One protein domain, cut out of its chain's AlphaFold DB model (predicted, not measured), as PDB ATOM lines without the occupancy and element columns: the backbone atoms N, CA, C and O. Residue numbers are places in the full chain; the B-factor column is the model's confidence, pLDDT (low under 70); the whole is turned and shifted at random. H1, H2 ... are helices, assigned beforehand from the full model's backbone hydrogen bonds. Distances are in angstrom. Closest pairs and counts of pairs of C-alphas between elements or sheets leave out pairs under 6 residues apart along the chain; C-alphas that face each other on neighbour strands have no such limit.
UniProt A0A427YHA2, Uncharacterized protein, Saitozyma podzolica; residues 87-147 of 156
ATOM      1  N   ASP A  87     177.969 161.723 239.592       85.44
ATOM      2  CA  ASP A  87     179.370 162.075 239.315       85.44
ATOM      3  C   ASP A  87     180.308 160.853 239.298       85.44
ATOM      4  O   ASP A  87     181.399 160.891 238.723       85.44
ATOM      5  N   VAL A  88     179.860 159.741 239.889       89.19
ATOM      6  CA  VAL A  88     180.545 158.437 239.882       89.19
ATOM      7  C   VAL A  88     180.112 157.612 238.661       89.19
ATOM      8  O   VAL A  88     180.938 157.024 237.961       89.19
ATOM      9  N   CYS A  89     178.812 157.619 238.370       89.00
ATOM     10  CA  CYS A  89     178.119 156.877 237.322       89.00
ATOM     11  C   CYS A  89     178.187 157.586 235.959       89.00
ATOM     12  O   CYS A  89     177.170 157.892 235.335       89.00
ATOM     13  N   GLY A  90     179.406 157.834 235.479       82.50
ATOM     14  CA  GLY A  90     179.665 158.439 234.172       82.50
ATOM     15  C   GLY A  90     180.130 157.434 233.114       82.50
ATOM     16  O   GLY A  90     180.921 156.534 233.392       82.50
ATOM     17  N   VAL A  91     179.731 157.642 231.854       78.44
ATOM     18  CA  VAL A  91     180.285 156.898 230.706       78.44
ATOM     19  C   VAL A  91     181.751 157.301 230.493       78.44
ATOM     20  O   VAL A  91     182.054 158.299 229.831       78.44
ATOM     21  N   ARG A  92     182.685 156.523 231.053       77.19
ATOM     22  CA  ARG A  92     184.128 156.734 230.866       77.19
ATOM     23  C   ARG A  92     184.587 156.231 229.495       77.19
ATOM     24  O   ARG A  92     184.388 155.078 229.124       77.19
ATOM     25  N   LYS A  93     185.258 157.107 228.741       79.50
ATOM     26  CA  LYS A  93     185.904 156.758 227.466       79.50
ATOM     27  C   LYS A  93     187.278 156.150 227.734       79.50
ATOM     28  O   LYS A  93     188.248 156.884 227.907       79.50
ATOM     29  N   VAL A  94     187.354 154.825 227.734       83.62
ATOM     30  CA  VAL A  94     188.615 154.091 227.912       83.62
ATOM     31  C   VAL A  94     189.489 154.245 226.666       83.62
ATOM     32  O   VAL A  94     189.040 154.035 225.536       83.62
ATOM     33  N   GLN A  95     190.747 154.644 226.854       83.31
ATOM     34  CA  GLN A  95     191.646 154.938 225.740       83.31
ATOM     35  C   GLN A  95     192.030 153.654 224.988       83.31
ATOM     36  O   GLN A  95     192.578 152.720 225.561       83.31
ATOM     37  N   GLY A  96     191.762 153.623 223.679       81.25
ATOM     38  CA  GLY A  96     192.061 152.483 222.804       81.25
ATOM     39  C   GLY A  96     190.887 151.531 222.556       81.25
ATOM     40  O   GLY A  96     190.935 150.801 221.567       81.25
ATOM     41  N   ALA A  97     189.821 151.595 223.361       84.69
ATOM     42  CA  ALA A  97     188.604 150.827 223.116       84.69
ATOM     43  C   ALA A  97     187.926 151.269 221.807       84.69
ATOM     44  O   ALA A  97     187.697 152.461 221.575       84.69
ATOM     45  N   ARG A  98     187.596 150.308 220.939       85.50
ATOM     46  CA  ARG A  98     186.930 150.532 219.642       85.50
ATOM     47  C   ARG A  98     185.417 150.405 219.723       85.50
ATOM     48  O   ARG A  98     184.719 150.894 218.838       85.50
ATOM     49  N   THR A  99     184.914 149.733 220.754       89.06
ATOM     50  CA  THR A  99     183.480 149.560 221.010       89.06
ATOM     51  C   THR A  99     183.136 149.932 222.447       89.06
ATOM     52  O   THR A  99     183.977 149.864 223.340       89.06
ATOM     53  N   GLU A 100     181.878 150.290 222.684       86.44
ATOM     54  CA  GLU A 100     181.362 150.559 224.030       86.44
ATOM     55  C   GLU A 100     181.496 149.333 224.945       86.44
ATOM     56  O   GLU A 100     181.970 149.456 226.069       86.44
ATOM     57  N   ARG A 101     181.205 148.127 224.433       88.31
ATOM     58  CA  ARG A 101     181.426 146.868 225.164       88.31
ATOM     59  C   ARG A 101     182.897 146.661 225.535       88.31
ATOM     60  O   ARG A 101     183.176 146.208 226.634       88.31
ATOM     61  N   GLU A 102     183.835 146.990 224.652       88.12
ATOM     62  CA  GLU A 102     185.275 146.902 224.941       88.12
ATOM     63  C   GLU A 102     185.716 147.925 225.997       88.12
ATOM     64  O   GLU A 102     186.554 147.605 226.836       88.12
ATOM     65  N   ALA A 103     185.118 149.122 226.013       90.12
ATOM     66  CA  ALA A 103     185.344 150.096 227.077       90.12
ATOM     67  C   ALA A 103     184.793 149.590 228.421       90.12
ATOM     68  O   ALA A 103     185.536 149.560 229.402       90.12
ATOM     69  N   LEU A 104     183.539 149.125 228.453       90.00
ATOM     70  CA  LEU A 104     182.868 148.600 229.650       90.00
ATOM     71  C   LEU A 104     183.558 147.350 230.216       90.00
ATOM     72  O   LEU A 104     183.818 147.294 231.412       90.00
ATOM     73  N   CYS A 105     183.913 146.384 229.365       91.62
ATOM     74  CA  CYS A 105     184.586 145.140 229.760       91.62
ATOM     75  C   CYS A 105     186.110 145.278 229.934       91.62
ATOM     76  O   CYS A 105     186.800 144.281 230.163       91.62
ATOM     77  N   SER A 106     186.664 146.487 229.807       91.19
ATOM     78  CA  SER A 106     188.049 146.748 230.200       91.19
ATOM     79  C   SER A 106     188.185 146.760 231.728       91.19
ATOM     80  O   SER A 106     187.212 146.951 232.455       91.19
ATOM     81  N   MET A 107     189.412 146.616 232.235       90.31
ATOM     82  CA  MET A 107     189.679 146.696 233.679       90.31
ATOM     83  C   MET A 107     189.278 148.054 234.284       90.31
ATOM     84  O   MET A 107     188.794 148.103 235.411       90.31
ATOM     85  N   GLU A 108     189.430 149.145 233.526       91.69
ATOM     86  CA  GLU A 108     189.014 150.488 233.947       91.69
ATOM     87  C   GLU A 108     187.486 150.656 233.906       91.69
ATOM     88  O   GLU A 108     186.910 151.225 234.832       91.69
ATOM     89  N   GLY A 109     186.831 150.114 232.874       91.81
ATOM     90  CA  GLY A 109     185.375 150.128 232.722       91.81
ATOM     91  C   GLY A 109     184.673 149.360 233.835       91.81
ATOM     92  O   GLY A 109     183.864 149.944 234.546       91.81
ATOM     93  N   LEU A 110     185.052 148.099 234.063       92.69
ATOM     94  CA  LEU A 110     184.492 147.279 235.143       92.69
ATOM     95  C   LEU A 110     184.715 147.923 236.514       92.69
ATOM     96  O   LEU A 110     183.801 147.950 237.333       92.69
ATOM     97  N   ARG A 111     185.893 148.513 236.754       94.12
ATOM     98  CA  ARG A 111     186.158 149.247 237.996       94.12
ATOM     99  C   ARG A 111     185.226 150.452 238.166       94.12
ATOM    100  O   ARG A 111     184.691 150.635 239.254       94.12
ATOM    101  N   ALA A 112     185.027 151.259 237.125       93.50
ATOM    102  CA  ALA A 112     184.123 152.407 237.184       93.50
ATOM    103  C   ALA A 112     182.658 151.974 237.393       93.50
ATOM    104  O   ALA A 112     181.938 152.596 238.171       93.50
ATOM    105  N   THR A 113     182.237 150.873 236.760       94.00
ATOM    106  CA  THR A 113     180.909 150.277 236.969       94.00
ATOM    107  C   THR A 113     180.734 149.784 238.407       94.00
ATOM    108  O   THR A 113     179.682 150.019 238.991       94.00
ATOM    109  N   LEU A 114     181.762 149.176 239.014       95.25
ATOM    110  CA  LEU A 114     181.748 148.773 240.426       95.25
ATOM    111  C   LEU A 114     181.642 149.981 241.371       95.25
ATOM    112  O   LEU A 114     180.830 149.963 242.289       95.25
ATOM    113  N   GLU A 115     182.440 151.030 241.141       95.00
ATOM    114  CA  GLU A 115     182.400 152.275 241.927       95.00
ATOM    115  C   GLU A 115     180.997 152.924 241.855       95.00
ATOM    116  O   GLU A 115     180.452 153.348 242.874       95.00
ATOM    117  N   CYS A 116     180.366 152.922 240.674       94.12
ATOM    118  CA  CYS A 116     178.986 153.373 240.480       94.12
ATOM    119  C   CYS A 116     177.952 152.479 241.195       94.12
ATOM    120  O   CYS A 116     177.099 152.993 241.920       94.12
ATOM    121  N   ALA A 117     178.040 151.155 241.035       94.56
ATOM    122  CA  ALA A 117     177.124 150.199 241.659       94.56
ATOM    123  C   ALA A 117     177.151 150.288 243.193       94.56
ATOM    124  O   ALA A 117     176.100 150.311 243.825       94.56
ATOM    125  N   GLN A 118     178.341 150.434 243.785       93.88
ATOM    126  CA  GLN A 118     178.503 150.645 245.226       93.88
ATOM    127  C   GLN A 118     177.850 151.946 245.704       93.88
ATOM    128  O   GLN A 118     177.225 151.952 246.762       93.88
ATOM    129  N   CYS A 119     177.954 153.032 244.930       93.31
ATOM    130  CA  CYS A 119     177.277 154.287 245.255       93.31
ATOM    131  C   CYS A 119     175.749 154.116 245.262       93.31
ATOM    132  O   CYS A 119     175.084 154.518 246.222       93.31
ATOM    133  N   ILE A 120     175.194 153.473 244.228       91.81
ATOM    134  CA  ILE A 120     173.748 153.243 244.115       91.81
ATOM    135  C   ILE A 120     173.250 152.347 245.260       91.81
ATOM    136  O   ILE A 120     172.347 152.757 245.984       91.81
ATOM    137  N   ASP A 121     173.882 151.196 245.510       91.69
ATOM    138  CA  ASP A 121     173.490 150.303 246.617       91.69
ATOM    139  C   ASP A 121     173.587 150.997 247.985       91.69
ATOM    140  O   ASP A 121     172.719 150.818 248.837       91.69
ATOM    141  N   SER A 122     174.608 151.838 248.201       89.19
ATOM    142  CA  SER A 122     174.768 152.572 249.466       89.19
ATOM    143  C   SER A 122     173.682 153.624 249.719       89.19
ATOM    144  O   SER A 122     173.428 153.958 250.874       89.19
ATOM    145  N   SER A 123     173.025 154.117 248.663       88.62
ATOM    146  CA  SER A 123     171.956 155.122 248.754       88.62
ATOM    147  C   SER A 123     170.542 154.521 248.724       88.62
ATOM    148  O   SER A 123     169.571 155.248 248.924       88.62
ATOM    149  N   TRP A 124     170.406 153.206 248.500       85.81
ATOM    150  CA  TRP A 124     169.122 152.499 248.352       85.81
ATOM    151  C   TRP A 124     169.040 151.286 249.312       85.81
ATOM    152  O   TRP A 124     168.981 150.140 248.868       85.81
ATOM    153  N   PRO A 125     169.021 151.493 250.647       74.62
ATOM    154  CA  PRO A 125     169.221 150.421 251.634       74.62
ATOM    155  C   PRO A 125     168.098 149.369 251.720       74.62
ATOM    156  O   PRO A 125     168.319 148.302 252.289       74.62
ATOM    157  N   ASP A 126     166.910 149.648 251.172       77.88
ATOM    158  CA  ASP A 126     165.732 148.767 251.245       77.88
ATOM    159  C   ASP A 126     165.561 147.840 250.015       77.88
ATOM    160  O   ASP A 126     164.555 147.134 249.910       77.88
ATOM    161  N   THR A 127     166.509 147.817 249.065       83.75
ATOM    162  CA  THR A 127     166.429 146.937 247.879       83.75
ATOM    163  C   THR A 127     166.764 145.481 248.198       83.75
ATOM    164  O   THR A 127     167.684 145.196 248.969       83.75
ATOM    165  N   THR A 128     166.089 144.535 247.539       91.62
ATOM    166  CA  THR A 128     166.535 143.133 247.551       91.62
ATOM    167  C   THR A 128     167.812 142.964 246.719       91.62
ATOM    168  O   THR A 128     168.075 143.754 245.816       91.62
ATOM    169  N   TRP A 129     168.611 141.919 246.985       89.75
ATOM    170  CA  TRP A 129     169.855 141.683 246.233       89.75
ATOM    171  C   TRP A 129     169.623 141.610 244.719       89.75
ATOM    172  O   TRP A 129     170.362 142.218 243.964       89.75
ATOM    173  N   GLU A 130     168.577 140.915 244.265       91.75
ATOM    174  CA  GLU A 130     168.301 140.719 242.831       91.75
ATOM    175  C   GLU A 130     168.033 142.041 242.079       91.75
ATOM    176  O   GLU A 130     168.300 142.132 240.872       91.75
ATOM    177  N   GLU A 131     167.550 143.048 242.815       90.00
ATOM    178  CA  GLU A 131     167.217 144.409 242.379       90.00
ATOM    179  C   GLU A 131     168.351 145.422 242.620       90.00
ATOM    180  O   GLU A 131     168.252 146.560 242.160       90.00
ATOM    181  N   SER A 132     169.423 145.033 243.319       93.50
ATOM    182  CA  SER A 132     170.540 145.922 243.635       93.50
ATOM    183  C   SER A 132     171.449 146.151 242.419       93.50
ATOM    184  O   SER A 132     171.594 145.303 241.525       93.50
ATOM    185  N   ALA A 133     172.096 147.314 242.375       94.19
ATOM    186  CA  ALA A 133     173.064 147.654 241.342       94.19
ATOM    187  C   ALA A 133     174.324 146.778 241.428       94.19
ATOM    188  O   ALA A 133     174.974 146.554 240.405       94.19
ATOM    189  N   MET A 134     174.654 146.223 242.601       95.19
ATOM    190  CA  MET A 134     175.710 145.210 242.728       95.19
ATOM    191  C   MET A 134     175.358 143.892 242.024       95.19
ATOM    192  O   MET A 134     176.232 143.318 241.372       95.19
ATOM    193  N   ALA A 135     174.101 143.435 242.058       95.81
ATOM    194  CA  ALA A 135     173.691 142.267 241.271       95.81
ATOM    195  C   ALA A 135     173.656 142.556 239.760       95.81
ATOM    196  O   ALA A 135     173.973 141.678 238.957       95.81
ATOM    197  N   GLU A 136     173.330 143.785 239.344       94.44
ATOM    198  CA  GLU A 136     173.495 144.196 237.941       94.44
ATOM    199  C   GLU A 136     174.976 144.241 237.532       94.44
ATOM    200  O   GLU A 136     175.329 143.790 236.442       94.44
ATOM    201  N   TYR A 137     175.868 144.696 238.416       95.50
ATOM    202  CA  TYR A 137     177.313 144.637 238.188       95.50
ATOM    203  C   TYR A 137     177.814 143.196 237.997       95.50
ATOM    204  O   TYR A 137     178.595 142.957 237.073       95.50
ATOM    205  N   GLU A 138     177.340 142.221 238.781       95.38
ATOM    206  CA  GLU A 138     177.666 140.801 238.555       95.38
ATOM    207  C   GLU A 138     177.199 140.324 237.169       95.38
ATOM    208  O   GLU A 138     177.990 139.743 236.423       95.38
ATOM    209  N   ARG A 139     175.970 140.671 236.756       94.50
ATOM    210  CA  ARG A 139     175.453 140.368 235.405       94.50
ATOM    211  C   ARG A 139     176.311 140.990 234.291       94.50
ATOM    212  O   ARG A 139     176.509 140.365 233.247       94.50
ATOM    213  N   ILE A 140     176.862 142.188 234.508       93.44
ATOM    214  CA  ILE A 140     177.803 142.842 233.581       93.44
ATOM    215  C   ILE A 140     179.149 142.100 233.537       93.44
ATOM    216  O   ILE A 140     179.681 141.877 232.447       93.44
ATOM    217  N   VAL A 141     179.696 141.689 234.687       94.88
ATOM    218  CA  VAL A 141     180.952 140.920 234.764       94.88
ATOM    219  C   VAL A 141     180.827 139.585 234.028       94.88
ATOM    220  O   VAL A 141     181.700 139.265 233.216       94.88
ATOM    221  N   ASP A 142     179.731 138.854 234.231       94.38
ATOM    222  CA  ASP A 142     179.460 137.588 233.538       94.38
ATOM    223  C   ASP A 142     179.337 137.795 232.018       94.38
ATOM    224  O   ASP A 142     180.000 137.114 231.229       94.38
ATOM    225  N   ALA A 143     178.591 138.817 231.580       92.62
ATOM    226  CA  ALA A 143     178.480 139.174 230.162       92.62
ATOM    227  C   ALA A 143     179.826 139.590 229.526       92.62
ATOM    228  O   ALA A 143     180.011 139.455 228.310       92.62
ATOM    229  N   CYS A 144     180.770 140.087 230.329       91.62
ATOM    230  CA  CYS A 144     182.141 140.380 229.915       91.62
ATOM    231  C   CYS A 144     183.062 139.146 229.921       91.62
ATOM    232  O   CYS A 144     184.044 139.136 229.175       91.62
ATOM    233  N   ALA A 145     182.760 138.107 230.706       86.56
ATOM    234  CA  ALA A 145     183.474 136.829 230.685       86.56
ATOM    235  C   ALA A 145     183.110 135.988 229.446       86.56
ATOM    236  O   ALA A 145     183.994 135.396 228.823       86.56
ATOM    237  N   ASP A 146     181.836 136.012 229.039       76.88
ATOM    238  CA  ASP A 146     181.346 135.383 227.802       76.88
ATOM    239  C   ASP A 146     181.751 136.147 226.525       76.88
ATOM    240  O   ASP A 146     181.627 135.635 225.406       76.88
ATOM    241  N   ALA A 147     182.250 137.381 226.654       65.62
ATOM    242  CA  ALA A 147     182.755 138.144 225.522       65.62
ATOM    243  C   ALA A 147     184.101 137.560 225.040       65.62
ATOM    244  O   ALA A 147     185.082 137.565 225.790       65.62
TER     245      ALA A 147
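What this domain is: This is residues 87 to 147 of the 156 residues of an uncharacterized protein of Saitozyma podzolica (UniProt A0A427YHA2). A helical hairpin makes the body: the long helix H2 and the helix H3 run side by side in opposite ways, with the small helix H1 at the end where H2 begins. Start at residue 87 and you find a stretch with no named element, residues 87 to 99, which passes H2 on the side away from H3 before the chain turns into H1. The printed part has 61 residues with three named helices, in the order H1, H2, H3, and no named strand; its class is all helix. It is flat, spanning 39 by 27 by 13 A, and only just compact, close to loose, with a radius of gyration of the C-alphas of 12.1 A.

How they stand to each other: Look first at H1, residues 100 to 104, and H2, residues 107 to 123: they only just touch, with 3 pairs of C-alphas within 8 A, and touch only at the corner by their tight link. Their closest C-alphas are those of Ala 103 and Gly 109, 5.6 A apart; of H2, residues 109 to 113 alone touch H1. Go on to H3, residues 133 to 145, which touches H2 and forms a helical hairpin with it. The closest C-alphas of H2 and H3 are those of Ala 117 and Ala 133, 4.8 A apart. Their lines stand at a shallow tilt of 18 degrees, opposite ways. H1 and H3 are near each other. In H1, H2 and H3 every O i to N i+4 pair is within hydrogen-bond range.

Where its parts are: Find C-alpha 100 at (181.362, 150.559, 224.030), where H1 begins its 6.1 A. From C-alpha 107 at (189.679, 146.696, 233.679), H2 runs 24.7 A. H3 runs 18.4 A to C-alpha 145 at (183.474, 136.829, 230.685).

The domain as a whole: The C-alphas farthest apart are those of Gly 96 and Asp 126, 38.9 A. The printed part has no cut, and the link from H2 to H3 is short. Mean pLDDT of the printed part is 89.0; residue 147 is under 70.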